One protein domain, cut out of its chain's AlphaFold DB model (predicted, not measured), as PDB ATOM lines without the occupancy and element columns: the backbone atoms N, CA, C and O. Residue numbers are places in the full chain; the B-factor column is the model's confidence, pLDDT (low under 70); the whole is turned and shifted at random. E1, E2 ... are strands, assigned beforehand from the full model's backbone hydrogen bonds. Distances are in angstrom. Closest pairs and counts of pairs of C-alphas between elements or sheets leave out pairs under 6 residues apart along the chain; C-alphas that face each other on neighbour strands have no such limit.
ATOM      1  N   PHE A 168     -16.104   1.238 -17.628       82.31
ATOM      2  CA  PHE A 168     -15.463   2.076 -16.609       82.31
ATOM      3  C   PHE A 168     -16.017   3.494 -16.545       82.31
ATOM      4  O   PHE A 168     -15.686   4.218 -15.616       82.31
ATOM      5  N   TYR A 169     -16.846   3.907 -17.503       88.50
ATOM      6  CA  TYR A 169     -17.307   5.288 -17.608       88.50
ATOM      7  C   TYR A 169     -18.678   5.471 -16.976       88.50
ATOM      8  O   TYR A 169     -19.675   4.864 -17.378       88.50
ATOM      9  N   TRP A 170     -18.720   6.379 -16.016       88.75
ATOM     10  CA  TRP A 170     -19.899   6.720 -15.243       88.75
ATOM     11  C   TRP A 170     -20.124   8.223 -15.299       88.75
ATOM     12  O   TRP A 170     -19.174   8.984 -15.455       88.75
ATOM     13  N   LEU A 171     -21.370   8.661 -15.167       91.31
ATOM     14  CA  LEU A 171     -21.715  10.076 -15.144       91.31
ATOM     15  C   LEU A 171     -22.465  10.453 -13.874       91.31
ATOM     16  O   LEU A 171     -23.345   9.719 -13.410       91.31
ATOM     17  N   TYR A 172     -22.139  11.637 -13.372       94.25
ATOM     18  CA  TYR A 172     -22.975  12.403 -12.465       94.25
ATOM     19  C   TYR A 172     -23.679  13.516 -13.234       94.25
ATOM     20  O   TYR A 172     -23.098  14.163 -14.103       94.25
ATOM     21  N   THR A 173     -24.933  13.758 -12.874       94.19
ATOM     22  CA  THR A 173     -25.634  14.983 -13.250       94.19
ATOM     23  C   THR A 173     -25.257  16.080 -12.268       94.19
ATOM     24  O   THR A 173     -25.338  15.866 -11.056       94.19
ATOM     25  N   SER A 174     -24.870  17.243 -12.771       93.88
ATOM     26  CA  SER A 174     -24.529  18.407 -11.952       93.88
ATOM     27  C   SER A 174     -25.772  19.012 -11.304       93.88
ATOM     28  O   SER A 174     -26.865  18.966 -11.869       93.88
ATOM     29  N   PHE A 175     -25.627  19.604 -10.118       94.44
ATOM     30  CA  PHE A 175     -26.718  20.329  -9.469       94.44
ATOM     31  C   PHE A 175     -26.948  21.696 -10.156       94.44
ATOM     32  O   PHE A 175     -26.039  22.535 -10.122       94.44
ATOM     33  N   PRO A 176     -28.145  21.963 -10.726       92.12
ATOM     34  CA  PRO A 176     -28.431  23.183 -11.484       92.12
ATOM     35  C   PRO A 176     -28.815  24.339 -10.544       92.12
ATOM     36  O   PRO A 176     -29.979  24.716 -10.413       92.12
ATOM     37  N   GLY A 177     -27.830  24.858  -9.815       91.00
ATOM     38  CA  GLY A 177     -27.992  25.996  -8.909       91.00
ATOM     39  C   GLY A 177     -27.720  27.348  -9.580       91.00
ATOM     40  O   GLY A 177     -27.082  27.418 -10.623       91.00
ATOM     41  N   SER A 178     -28.152  28.449  -8.957       92.19
ATOM     42  CA  SER A 178     -27.789  29.818  -9.375       92.19
ATOM     43  C   SER A 178     -26.519  30.343  -8.692       92.19
ATOM     44  O   SER A 178     -25.982  31.374  -9.088       92.19
ATOM     45  N   SER A 179     -26.069  29.677  -7.626       91.62
ATOM     46  CA  SER A 179     -25.013  30.133  -6.708       91.62
ATOM     47  C   SER A 179     -25.253  31.520  -6.091       91.62
ATOM     48  O   SER A 179     -24.314  32.158  -5.621       91.62
ATOM     49  N   SER A 180     -26.501  32.001  -6.061       93.75
ATOM     50  CA  SER A 180     -26.835  33.300  -5.458       93.75
ATOM     51  C   SER A 180     -26.823  33.269  -3.928       93.75
ATOM     52  O   SER A 180     -26.562  34.288  -3.297       93.75
ATOM     53  N   LEU A 181     -27.126  32.108  -3.342       93.75
ATOM     54  CA  LEU A 181     -27.066  31.818  -1.907       93.75
ATOM     55  C   LEU A 181     -26.511  30.392  -1.703       93.75
ATOM     56  O   LEU A 181     -26.607  29.587  -2.638       93.75
ATOM     57  N   PRO A 182     -25.957  30.050  -0.521       91.94
ATOM     58  CA  PRO A 182     -25.353  28.737  -0.261       91.94
ATOM     59  C   PRO A 182     -26.266  27.537  -0.568       91.94
ATOM     60  O   PRO A 182     -25.815  26.525  -1.100       91.94
ATOM     61  N   GLU A 183     -27.565  27.644  -0.298       93.00
ATOM     62  CA  GLU A 183     -28.565  26.619  -0.612       93.00
ATOM     63  C   GLU A 183     -28.689  26.353  -2.125       93.00
ATOM     64  O   GLU A 183     -28.887  25.208  -2.552       93.00
ATOM     65  N   PHE A 184     -28.473  27.387  -2.941       94.56
ATOM     66  CA  PHE A 184     -28.530  27.353  -4.400       94.56
ATOM     67  C   PHE A 184     -27.156  27.147  -5.049       94.56
ATOM     68  O   PHE A 184     -27.021  27.397  -6.244       94.56
ATOM     69  N   GLN A 185     -26.138  26.703  -4.302       95.81
ATOM     70  CA  GLN A 185     -24.797  26.438  -4.836       95.81
ATOM     71  C   GLN A 185     -24.850  25.499  -6.053       95.81
ATOM     72  O   GLN A 185     -25.291  24.358  -5.935       95.81
ATOM     73  N   ALA A 186     -24.403  25.953  -7.216       95.44
ATOM     74  CA  ALA A 186     -24.311  25.111  -8.408       95.44
ATOM     75  C   ALA A 186     -23.048  24.237  -8.383       95.44
ATOM     76  O   ALA A 186     -22.091  24.565  -7.669       95.44
ATOM     77  N   SER A 187     -23.022  23.175  -9.196       96.00
ATOM     78  CA  SER A 187     -21.736  22.616  -9.642       96.00
ATOM     79  C   SER A 187     -21.048  23.609 -10.589       96.00
ATOM     80  O   SER A 187     -21.706  24.442 -11.213       96.00
ATOM     81  N   GLY A 188     -19.725  23.554 -10.695       93.69
ATOM     82  CA  GLY A 188     -18.967  24.413 -11.601       93.69
ATOM     83  C   GLY A 188     -17.461  24.216 -11.473       93.69
ATOM     84  O   GLY A 188     -17.000  23.260 -10.862       93.69
ATOM     85  N   ALA A 189     -16.679  25.163 -11.999       93.50
ATOM     86  CA  ALA A 189     -15.217  25.041 -12.090       93.50
ATOM     87  C   ALA A 189     -14.494  24.758 -10.755       93.50
ATOM     88  O   ALA A 189     -13.399  24.206 -10.763       93.50
ATOM     89  N   TYR A 190     -15.089  25.144  -9.621       93.31
ATOM     90  CA  TYR A 190     -14.495  24.982  -8.289       93.31
ATOM     91  C   TYR A 190     -15.249  23.999  -7.397       93.31
ATOM     92  O   TYR A 190     -14.660  23.411  -6.493       93.31
ATOM     93  N   VAL A 191     -16.560  23.866  -7.598       95.50
ATOM     94  CA  VAL A 191     -17.437  23.112  -6.704       95.50
ATOM     95  C   VAL A 191     -17.976  21.922  -7.466       95.50
ATOM     96  O   VAL A 191     -18.726  22.104  -8.417       95.50
ATOM     97  N   PHE A 192     -17.641  20.723  -6.999       95.62
ATOM     98  CA  PHE A 192     -18.308  19.501  -7.423       95.62
ATOM     99  C   PHE A 192     -19.548  19.278  -6.550       95.62
ATOM    100  O   PHE A 192     -19.434  18.916  -5.376       95.62
ATOM    101  N   ARG A 193     -20.741  19.519  -7.105       95.50
ATOM    102  CA  ARG A 193     -22.021  19.263  -6.428       95.50
ATOM    103  C   ARG A 193     -22.911  18.413  -7.335       95.50
ATOM    104  O   ARG A 193     -23.666  18.973  -8.131       95.50
ATOM    105  N   PRO A 194     -22.868  17.078  -7.221       95.44
ATOM    106  CA  PRO A 194     -23.744  16.227  -8.008       95.44
ATOM    107  C   PRO A 194     -25.195  16.328  -7.507       95.44
ATOM    108  O   PRO A 194     -25.453  16.467  -6.309       95.44
ATOM    109  N   LEU A 195     -26.157  16.227  -8.426       94.25
ATOM    110  CA  LEU A 195     -27.592  16.244  -8.133       94.25
ATOM    111  C   LEU A 195     -28.010  15.059  -7.252       94.25
ATOM    112  O   LEU A 195     -28.879  15.189  -6.392       94.25
ATOM    113  N   THR A 196     -27.379  13.903  -7.460       93.56
ATOM    114  CA  THR A 196     -27.554  12.706  -6.632       93.56
ATOM    115  C   THR A 196     -26.206  12.033  -6.402       93.56
ATOM    116  O   THR A 196     -25.304  12.160  -7.223       93.56
ATOM    117  N   SER A 197     -26.080  11.241  -5.336       90.94
ATOM    118  CA  SER A 197     -24.890  10.411  -5.102       90.94
ATOM    119  C   SER A 197     -24.800   9.183  -6.019       90.94
ATOM    120  O   SER A 197     -23.856   8.405  -5.905       90.94
ATOM    121  N   LYS A 198     -25.780   8.967  -6.906       90.50
ATOM    122  CA  LYS A 198     -25.821   7.814  -7.807       90.50
ATOM    123  C   LYS A 198     -25.277   8.187  -9.179       90.50
ATOM    124  O   LYS A 198     -25.723   9.152  -9.794       90.50
ATOM    125  N   THR A 199     -24.370   7.356  -9.675       90.31
ATOM    126  CA  THR A 199     -23.858   7.422 -11.042       90.31
ATOM    127  C   THR A 199     -24.745   6.674 -12.028       90.31
ATOM    128  O   THR A 199     -25.334   5.651 -11.673       90.31
ATOM    129  N   GLN A 200     -24.739   7.103 -13.286       88.75
ATOM    130  CA  GLN A 200     -25.348   6.380 -14.409       88.75
ATOM    131  C   GLN A 200     -24.262   5.931 -15.403       88.75
ATOM    132  O   GLN A 200     -23.239   6.608 -15.505       88.75
ATOM    133  N   PRO A 201     -24.424   4.800 -16.110       86.62
ATOM    134  CA  PRO A 201     -23.456   4.376 -17.122       86.62
ATOM    135  C   PRO A 201     -23.438   5.347 -18.313       86.62
ATOM    136  O   PRO A 201     -24.480   5.870 -18.715       86.62
ATOM    137  N   VAL A 202     -22.258   5.583 -18.887       83.50
ATOM    138  CA  VAL A 202     -22.087   6.432 -20.080       83.50
ATOM    139  C   VAL A 202     -22.262   5.608 -21.358       83.50
ATOM    140  O   VAL A 202     -21.836   4.460 -21.436       83.50
ATOM    141  N   SER A 203     -22.866   6.208 -22.390       72.56
ATOM    142  CA  SER A 203     -22.928   5.611 -23.733       72.56
ATOM    143  C   SER A 203     -21.528   5.420 -24.327       72.56
ATOM    144  O   SER A 203     -20.771   6.384 -24.460       72.56
ATOM    145  N   THR A 204     -21.227   4.203 -24.791       66.00
ATOM    146  CA  THR A 204     -19.927   3.813 -25.375       66.00
ATOM    147  C   THR A 204     -19.552   4.585 -26.644       66.00
ATOM    148  O   THR A 204     -18.389   4.629 -27.023       66.00
ATOM    149  N   THR A 205     -20.501   5.263 -27.293       71.00
ATOM    150  CA  THR A 205     -20.247   6.063 -28.506       71.00
ATOM    151  C   THR A 205     -19.407   7.323 -28.278       71.00
ATOM    152  O   THR A 205     -18.984   7.946 -29.248       71.00
ATOM    153  N   ARG A 206     -19.179   7.731 -27.021       76.44
ATOM    154  CA  ARG A 206     -18.469   8.978 -26.662       76.44
ATOM    155  C   ARG A 206     -17.271   8.756 -25.742       76.44
ATOM    156  O   ARG A 206     -16.632   9.719 -25.322       76.44
ATOM    157  N   THR A 207     -16.999   7.504 -25.402       83.12
ATOM    158  CA  THR A 207     -15.913   7.113 -24.509       83.12
ATOM    159  C   THR A 207     -15.241   5.877 -25.067       83.12
ATOM    160  O   THR A 207     -15.894   4.849 -25.233       83.12
ATOM    161  N   ILE A 208     -13.945   5.967 -25.331       83.94
ATOM    162  CA  ILE A 208     -13.130   4.823 -25.736       83.94
ATOM    163  C   ILE A 208     -11.979   4.673 -24.760       83.94
ATOM    164  O   ILE A 208     -11.380   5.670 -24.359       83.94
ATOM    165  N   GLN A 209     -11.690   3.421 -24.413       86.56
ATOM    166  CA  GLN A 209     -10.503   3.030 -23.675       86.56
ATOM    167  C   GLN A 209      -9.697   2.049 -24.524       86.56
ATOM    168  O   GLN A 209     -10.221   1.013 -24.932       86.56
ATOM    169  N   GLU A 210      -8.435   2.365 -24.776       87.06
ATOM    170  CA  GLU A 210      -7.468   1.436 -25.349       87.06
ATOM    171  C   GLU A 210      -6.624   0.860 -24.214       87.06
ATOM    172  O   GLU A 210      -6.034   1.604 -23.432       87.06
ATOM    173  N   VAL A 211      -6.588  -0.468 -24.107       88.81
ATOM    174  CA  VAL A 211      -5.823  -1.176 -23.080       88.81
ATOM    175  C   VAL A 211      -4.645  -1.873 -23.747       88.81
ATOM    176  O   VAL A 211      -4.826  -2.825 -24.506       88.81
ATOM    177  N   SER A 212      -3.433  -1.414 -23.455       89.31
ATOM    178  CA  SER A 212      -2.194  -1.973 -23.993       89.31
ATOM    179  C   SER A 212      -1.437  -2.751 -22.915       89.31
ATOM    180  O   SER A 212      -1.218  -2.266 -21.803       89.31
ATOM    181  N   LEU A 213      -0.990  -3.958 -23.264       92.31
ATOM    182  CA  LEU A 213      -0.039  -4.726 -22.467       92.31
ATOM    183  C   LEU A 213       1.228  -4.935 -23.287       92.31
ATOM    184  O   LEU A 213       1.239  -5.722 -24.231       92.31
ATOM    185  N   PHE A 214       2.293  -4.240 -22.911       90.69
ATOM    186  CA  PHE A 214       3.548  -4.308 -23.641       90.69
ATOM    187  C   PHE A 214       4.478  -5.396 -23.121       90.69
ATOM    188  O   PHE A 214       4.474  -5.734 -21.938       90.69
ATOM    189  N   GLN A 215       5.330  -5.914 -24.001       88.62
ATOM    190  CA  GLN A 215       6.378  -6.846 -23.607       88.62
ATOM    191  C   GLN A 215       7.345  -6.205 -22.600       88.62
ATOM    192  O   GLN A 215       7.759  -5.059 -22.773       88.62
ATOM    193  N   GLY A 216       7.723  -6.940 -21.552       89.00
ATOM    194  CA  GLY A 216       8.664  -6.460 -20.538       89.00
ATOM    195  C   GLY A 216       8.093  -5.428 -19.554       89.00
ATOM    196  O   GLY A 216       8.816  -5.004 -18.655       89.00
ATOM    197  N   ALA A 217       6.816  -5.045 -19.673       91.12
ATOM    198  CA  ALA A 217       6.176  -4.085 -18.777       91.12
ATOM    199  C   ALA A 217       5.401  -4.791 -17.643       91.12
ATOM    200  O   ALA A 217       4.492  -5.578 -17.913       91.12
ATOM    201  N   PRO A 218       5.668  -4.495 -16.359       93.44
ATOM    202  CA  PRO A 218       4.896  -5.044 -15.241       93.44
ATOM    203  C   PRO A 218       3.573  -4.291 -14.997       93.44
ATOM    204  O   PRO A 218       2.990  -4.397 -13.919       93.44
ATOM    205  N   THR A 219       3.111  -3.506 -15.972       94.00
ATOM    206  CA  THR A 219       1.948  -2.616 -15.883       94.00
ATOM    207  C   THR A 219       1.091  -2.723 -17.139       94.00
ATOM    208  O   THR A 219       1.588  -3.046 -18.217       94.00
ATOM    209  N   VAL A 220      -0.195  -2.409 -16.997       93.38
ATOM    210  CA  VAL A 220      -1.128  -2.208 -18.112       93.38
ATOM    211  C   VAL A 220      -1.250  -0.709 -18.364       93.38
ATOM    212  O   VAL A 220      -1.394   0.053 -17.409       93.38
ATOM    213  N   GLU A 221      -1.199  -0.289 -19.624       92.31
ATOM    214  CA  GLU A 221      -1.500   1.088 -20.010       92.31
ATOM    215  C   GLU A 221      -2.959   1.176 -20.460       92.31
ATOM    216  O   GLU A 221      -3.410   0.363 -21.265       92.31
ATOM    217  N   ALA A 222      -3.697   2.147 -19.926       90.50
ATOM    218  CA  ALA A 222      -5.056   2.447 -20.348       90.50
ATOM    219  C   ALA A 222      -5.100   3.892 -20.849       90.50
ATOM    220  O   ALA A 222      -4.958   4.824 -20.060       90.50
ATOM    221  N   GLU A 223      -5.295   4.073 -22.150       89.56
ATOM    222  CA  GLU A 223      -5.496   5.383 -22.770       89.56
ATOM    223  C   GLU A 223      -6.995   5.610 -22.959       89.56
ATOM    224  O   GLU A 223      -7.716   4.693 -23.355       89.56
ATOM    225  N   TRP A 224      -7.494   6.810 -22.662       88.81
ATOM    226  CA  TRP A 224      -8.911   7.125 -22.818       88.81
ATOM    227  C   TRP A 224      -9.148   8.358 -23.680       88.81
ATOM    228  O   TRP A 224      -8.477   9.378 -23.554       88.81
ATOM    229  N   THR A 225     -10.194   8.286 -24.496       87.75
ATOM    230  CA  THR A 225     -10.779   9.434 -25.190       87.75
ATOM    231  C   THR A 225     -12.191   9.638 -24.668       87.75
ATOM    232  O   THR A 225     -12.999   8.710 -24.695       87.75
ATOM    233  N   VAL A 226     -12.497  10.847 -24.197       88.50
ATOM    234  CA  VAL A 226     -13.820  11.214 -23.679       88.50
ATOM    235  C   VAL A 226     -14.310  12.458 -24.404       88.50
ATOM    236  O   VAL A 226     -13.667  13.504 -24.354       88.50
ATOM    237  N   GLY A 227     -15.475  12.355 -25.038       85.06
ATOM    238  CA  GLY A 227     -16.217  13.497 -25.552       85.06
ATOM    239  C   GLY A 227     -16.660  13.381 -27.016       85.06
ATOM    240  O   GLY A 227     -16.403  12.376 -27.676       85.06
ATOM    241  N   PRO A 228     -17.352  14.419 -27.525       87.06
ATOM    242  CA  PRO A 228     -17.833  15.583 -26.773       87.06
ATOM    243  C   PRO A 228     -18.916  15.194 -25.751       87.06
ATOM    244  O   PRO A 228     -19.777  14.357 -26.032       87.06
ATOM    245  N   ILE A 229     -18.874  15.782 -24.551       88.62
ATOM    246  CA  ILE A 229     -19.877  15.530 -23.503       88.62
ATOM    247  C   ILE A 229     -21.204  16.176 -23.945       88.62
ATOM    248  O   ILE A 229     -21.200  17.361 -24.271       88.62
ATOM    249  N   PRO A 230     -22.322  15.424 -24.030       84.12
ATOM    250  CA  PRO A 230     -23.593  15.976 -24.494       84.12
ATOM    251  C   PRO A 230     -24.140  16.986 -23.496       84.12
ATOM    252  O   PRO A 230     -24.305  16.648 -22.324       84.12
ATOM    253  N   ILE A 231     -24.492  18.164 -23.999       86.00
ATOM    254  CA  ILE A 231     -25.168  19.231 -23.251       86.00
ATOM    255  C   ILE A 231     -26.435  19.724 -23.969       86.00
ATOM    256  O   ILE A 231     -27.030  20.707 -23.556       86.00
ATOM    257  N   ASP A 232     -26.856  19.045 -25.044       88.38
ATOM    258  CA  ASP A 232     -28.016  19.441 -25.864       88.38
ATOM    259  C   ASP A 232     -29.353  19.358 -25.100       88.38
ATOM    260  O   ASP A 232     -30.374  19.864 -25.556       88.38
ATOM    261  N   ASP A 233     -29.351  18.676 -23.955       89.12
ATOM    262  CA  ASP A 233     -30.461  18.549 -23.013       89.12
ATOM    263  C   ASP A 233     -30.435  19.618 -21.904       89.12
ATOM    264  O   ASP A 233     -31.229  19.523 -20.971       89.12
ATOM    265  N   ASP A 234     -29.528  20.602 -21.984       87.69
ATOM    266  CA  ASP A 234     -29.261  21.621 -20.955       87.69
ATOM    267  C   ASP A 234     -28.903  21.021 -19.579       87.69
ATOM    268  O   ASP A 234     -29.084  21.647 -18.530       87.69
ATOM    269  N   VAL A 235     -28.389  19.785 -19.562       87.75
ATOM    270  CA  VAL A 235     -27.951  19.100 -18.343       87.75
ATOM    271  C   VAL A 235     -26.437  18.960 -18.340       87.75
ATOM    272  O   VAL A 235     -25.870  18.176 -19.105       87.75
ATOM    273  N   ASP A 236     -25.791  19.639 -17.398       89.69
ATOM    274  CA  ASP A 236     -24.356  19.515 -17.163       89.69
ATOM    275  C   ASP A 236     -24.004  18.140 -16.583       89.69
ATOM    276  O   ASP A 236     -24.607  17.663 -15.611       89.69
ATOM    277  N   LYS A 237     -22.990  17.499 -17.167       91.38
ATOM    278  CA  LYS A 237     -22.581  16.129 -16.838       91.38
ATOM    279  C   LYS A 237     -21.106  16.078 -16.482       91.38
ATOM    280  O   LYS A 237     -20.271  16.658 -17.169       91.38
ATOM    281  N   GLU A 238     -20.798  15.291 -15.464       93.31
ATOM    282  CA  GLU A 238     -19.436  15.041 -15.008       93.31
ATOM    283  C   GLU A 238     -19.119  13.559 -15.193       93.31
ATOM    284  O   GLU A 238     -19.748  12.702 -14.569       93.31
ATOM    285  N   ILE A 239     -18.190  13.250 -16.100       92.31
ATOM    286  CA  ILE A 239     -17.803  11.873 -16.423       92.31
ATOM    287  C   ILE A 239     -16.642  11.455 -15.524       92.31
ATOM    288  O   ILE A 239     -15.632  12.148 -15.438       92.31
ATOM    289  N   VAL A 240     -16.770  10.289 -14.901       92.44
ATOM    290  CA  VAL A 240     -15.741   9.668 -14.069       92.44
ATOM    291  C   VAL A 240     -15.381   8.292 -14.616       92.44
ATOM    292  O   VAL A 240     -16.228   7.585 -15.167       92.44
ATOM    293  N   ILE A 241     -14.119   7.905 -14.438       90.81
ATOM    294  CA  ILE A 241     -13.659   6.536 -14.669       90.81
ATOM    295  C   ILE A 241     -13.656   5.828 -13.313       90.81
ATOM    296  O   ILE A 241     -13.033   6.312 -12.369       90.81
ATOM    297  N   ARG A 242     -14.363   4.702 -13.196       90.50
ATOM    298  CA  ARG A 242     -14.459   3.914 -11.963       90.50
ATOM    299  C   ARG A 242     -14.067   2.468 -12.225       90.50
ATOM    300  O   ARG A 242     -14.645   1.819 -13.092       90.50
ATOM    301  N   TYR A 243     -13.121   1.975 -11.435       89.56
ATOM    302  CA  TYR A 243     -12.690   0.581 -11.437       89.56
ATOM    303  C   TYR A 243     -13.282  -0.131 -10.223       89.56
ATOM    304  O   TYR A 243     -12.779   0.006  -9.109       89.56
ATOM    305  N   ASP A 244     -14.357  -0.884 -10.442       90.19
ATOM    306  CA  ASP A 244     -14.977  -1.687  -9.390       90.19
ATOM    307  C   ASP A 244     -14.244  -3.034  -9.302       90.19
ATOM    308  O   ASP A 244     -14.188  -3.775 -10.283       90.19
ATOM    309  N   THR A 245     -13.640  -3.331  -8.149       92.50
ATOM    310  CA  THR A 245     -12.845  -4.549  -7.908       92.50
ATOM    311  C   THR A 245     -13.268  -5.223  -6.604       92.50
ATOM    312  O   THR A 245     -14.004  -4.648  -5.803       92.50
ATOM    313  N   ASN A 246     -12.774  -6.436  -6.358       92.19
ATOM    314  CA  ASN A 246     -12.983  -7.165  -5.104       92.19
ATOM    315  C   ASN A 246     -11.922  -6.865  -4.024       92.19
ATOM    316  O   ASN A 246     -11.763  -7.654  -3.093       92.19
ATOM    317  N   ILE A 247     -11.165  -5.771  -4.153       92.50
ATOM    318  CA  ILE A 247     -10.155  -5.386  -3.162       92.50
ATOM    319  C   ILE A 247     -10.856  -4.897  -1.890       92.50
ATOM    320  O   ILE A 247     -11.590  -3.910  -1.902       92.50
ATOM    321  N   GLU A 248     -10.590  -5.564  -0.769       94.44
ATOM    322  CA  GLU A 248     -11.111  -5.194   0.548       94.44
ATOM    323  C   GLU A 248     -10.299  -4.034   1.145       94.44
ATOM    324  O   GLU A 248      -9.406  -4.230   1.964       94.44
ATOM    325  N   SER A 249     -10.587  -2.802   0.713       94.69
ATOM    326  CA  SER A 249      -9.802  -1.620   1.108       94.69
ATOM    327  C   SER A 249     -10.107  -1.067   2.505       94.69
ATOM    328  O   SER A 249      -9.457  -0.121   2.932       94.69
ATOM    329  N   ALA A 250     -11.110  -1.601   3.212       96.06
ATOM    330  CA  ALA A 250     -11.547  -1.114   4.529       96.06
ATOM    331  C   ALA A 250     -11.829   0.407   4.584       96.06
ATOM    332  O   ALA A 250     -11.560   1.062   5.588       96.06
ATOM    333  N   SER A 251     -12.379   0.969   3.497       94.50
ATOM    334  CA  SER A 251     -12.618   2.414   3.329       94.50
ATOM    335  C   SER A 251     -11.354   3.285   3.336       94.50
ATOM    336  O   SER A 251     -11.463   4.503   3.445       94.50
ATOM    337  N   GLN A 252     -10.178   2.683   3.161       96.44
ATOM    338  CA  GLN A 252      -8.911   3.383   2.983       96.44
ATOM    339  C   GLN A 252      -8.596   3.516   1.490       96.44
ATOM    340  O   GLN A 252      -8.880   2.622   0.686       96.44
ATOM    341  N   TYR A 253      -8.007   4.640   1.111       96.50
ATOM    342  CA  TYR A 253      -7.460   4.885  -0.219       96.50
ATOM    343  C   TYR A 253      -6.221   5.764  -0.070       96.50
ATOM    344  O   TYR A 253      -5.962   6.265   1.012       96.50
ATOM    345  N   TYR A 254      -5.432   5.904  -1.133       96.69
ATOM    346  CA  TYR A 254      -4.215   6.705  -1.089       96.69
ATOM    347  C   TYR A 254      -4.127   7.608  -2.312       96.69
ATOM    348  O   TYR A 254      -4.396   7.163  -3.431       96.69
ATOM    349  N   THR A 255      -3.730   8.861  -2.112       97.31
ATOM    350  CA  THR A 255      -3.519   9.846  -3.183       97.31
ATOM    351  C   THR A 255      -2.211  10.587  -2.971       97.31
ATOM    352  O   THR A 255      -1.699  10.693  -1.858       97.31
ATOM    353  N   ASP A 256      -1.611  11.075  -4.049       97.56
ATOM    354  CA  ASP A 256      -0.392  11.858  -3.945       97.56
ATOM    355  C   ASP A 256      -0.676  13.343  -3.668       97.56
ATOM    356  O   ASP A 256      -1.700  13.907  -4.054       97.56
ATOM    357  N   ALA A 257       0.293  14.009  -3.044       97.12
ATOM    358  CA  ALA A 257       0.378  15.459  -2.975       97.12
ATOM    359  C   ALA A 257       1.393  15.963  -4.011       97.12
ATOM    360  O   ALA A 257       2.610  15.906  -3.794       97.12
ATOM    361  N   ASN A 258       0.886  16.471  -5.138       95.94
ATOM    362  CA  ASN A 258       1.663  17.109  -6.212       95.94
ATOM    363  C   ASN A 258       2.756  16.214  -6.833       95.94
ATOM    364  O   ASN A 258       3.847  16.694  -7.150       95.94
ATOM    365  N   GLY A 259       2.498  14.919  -6.977       95.50
ATOM    366  CA  GLY A 259       3.427  13.933  -7.528       95.50
ATOM    367  C   GLY A 259       4.584  13.582  -6.594       95.50
ATOM    368  O   GLY A 259       5.633  13.143  -7.065       95.50
ATOM    369  N   ARG A 260       4.447  13.831  -5.283       94.75
ATOM    370  CA  ARG A 260       5.512  13.609  -4.292       94.75
ATOM    371  C   ARG A 260       5.120  12.579  -3.240       94.75
ATOM    372  O   ARG A 260       5.400  11.398  -3.396       94.75
ATOM    373  N   GLN A 261       4.549  13.037  -2.131       96.19
ATOM    374  CA  GLN A 261       4.211  12.180  -1.000       96.19
ATOM    375  C   GLN A 261       2.863  11.511  -1.243       96.19
ATOM    376  O   GLN A 261       1.932  12.181  -1.672       96.19
ATOM    377  N   VAL A 262       2.761  10.226  -0.911       96.56
ATOM    378  CA  VAL A 262       1.489   9.504  -0.850       96.56
ATOM    379  C   VAL A 262       0.865   9.716   0.530       96.56
ATOM    380  O   VAL A 262       1.538   9.539   1.550       96.56
ATOM    381  N   LEU A 263      -0.396  10.128   0.542       94.69
ATOM    382  CA  LEU A 263      -1.240  10.335   1.712       94.69
ATOM    383  C   LEU A 263      -2.350   9.286   1.715       94.69
ATOM    384  O   LEU A 263      -2.765   8.841   0.647       94.69
ATOM    385  N   GLU A 264      -2.790   8.906   2.910       92.12
ATOM    386  CA  GLU A 264      -4.025   8.147   3.137       92.12
ATOM    387  C   GLU A 264      -5.217   9.111   3.231       92.12
ATOM    388  O   GLU A 264      -5.066  10.141   3.935       92.12
TER     389      GLU A 264
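AT A GLANCE: This is residues 168 to 264 of the 264 residues of a protein of Rotaria magnacalcarata (UniProt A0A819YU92). With little regular structure, this is a loose string of three separate antiparallel two-strand ribbons joined by loops: E1 with E4 near the middle, hairpin E2 and E3, whose turn, residues 214 to 219, sticks out, and small hairpin E5 and E6 far off. The 97 printed residues hold six named strands, E1 to E6 in order, and no named helix; the class is all strand, with 28 residues in strands. The radius of gyration of the C-alphas is 17.2 A, the spans 55 by 35 by 27 A.

HOW THE PARTS SIT: Start at E1, residues 169 to 173; its antiparallel neighbour is E4, residues 237 to 241, with N 170 and O 240 at 2.9 A. In the hairpin of E2, residues 207 to 212, and E3, residues 221 to 226, find N 210 and O 223 at 2.8 A. E3 and E4 are only just apart, closest 8.3 A. In the hairpin of E5, residues 255 to 257, and E6, residues 261 to 263, N 257 and O 261 are 2.8 A apart.

IN THESE COORDINATES: Find C-alpha 169 at (-17.307, 5.288, -17.608), where E1 begins, 13.5 A long; E2 spans 16.5 A, E3 16.4 A, E4 13.3 A. E6 ends at C-alpha 263, (-1.240, 10.335, 1.712).

THE WHOLE: The farthest C-alphas, Leu 181 and Gly 216, are 55.6 A apart. The printed part has no cut; links E1 to E2 and E4 to E5 are long. Residue 204 has pLDDT under 70.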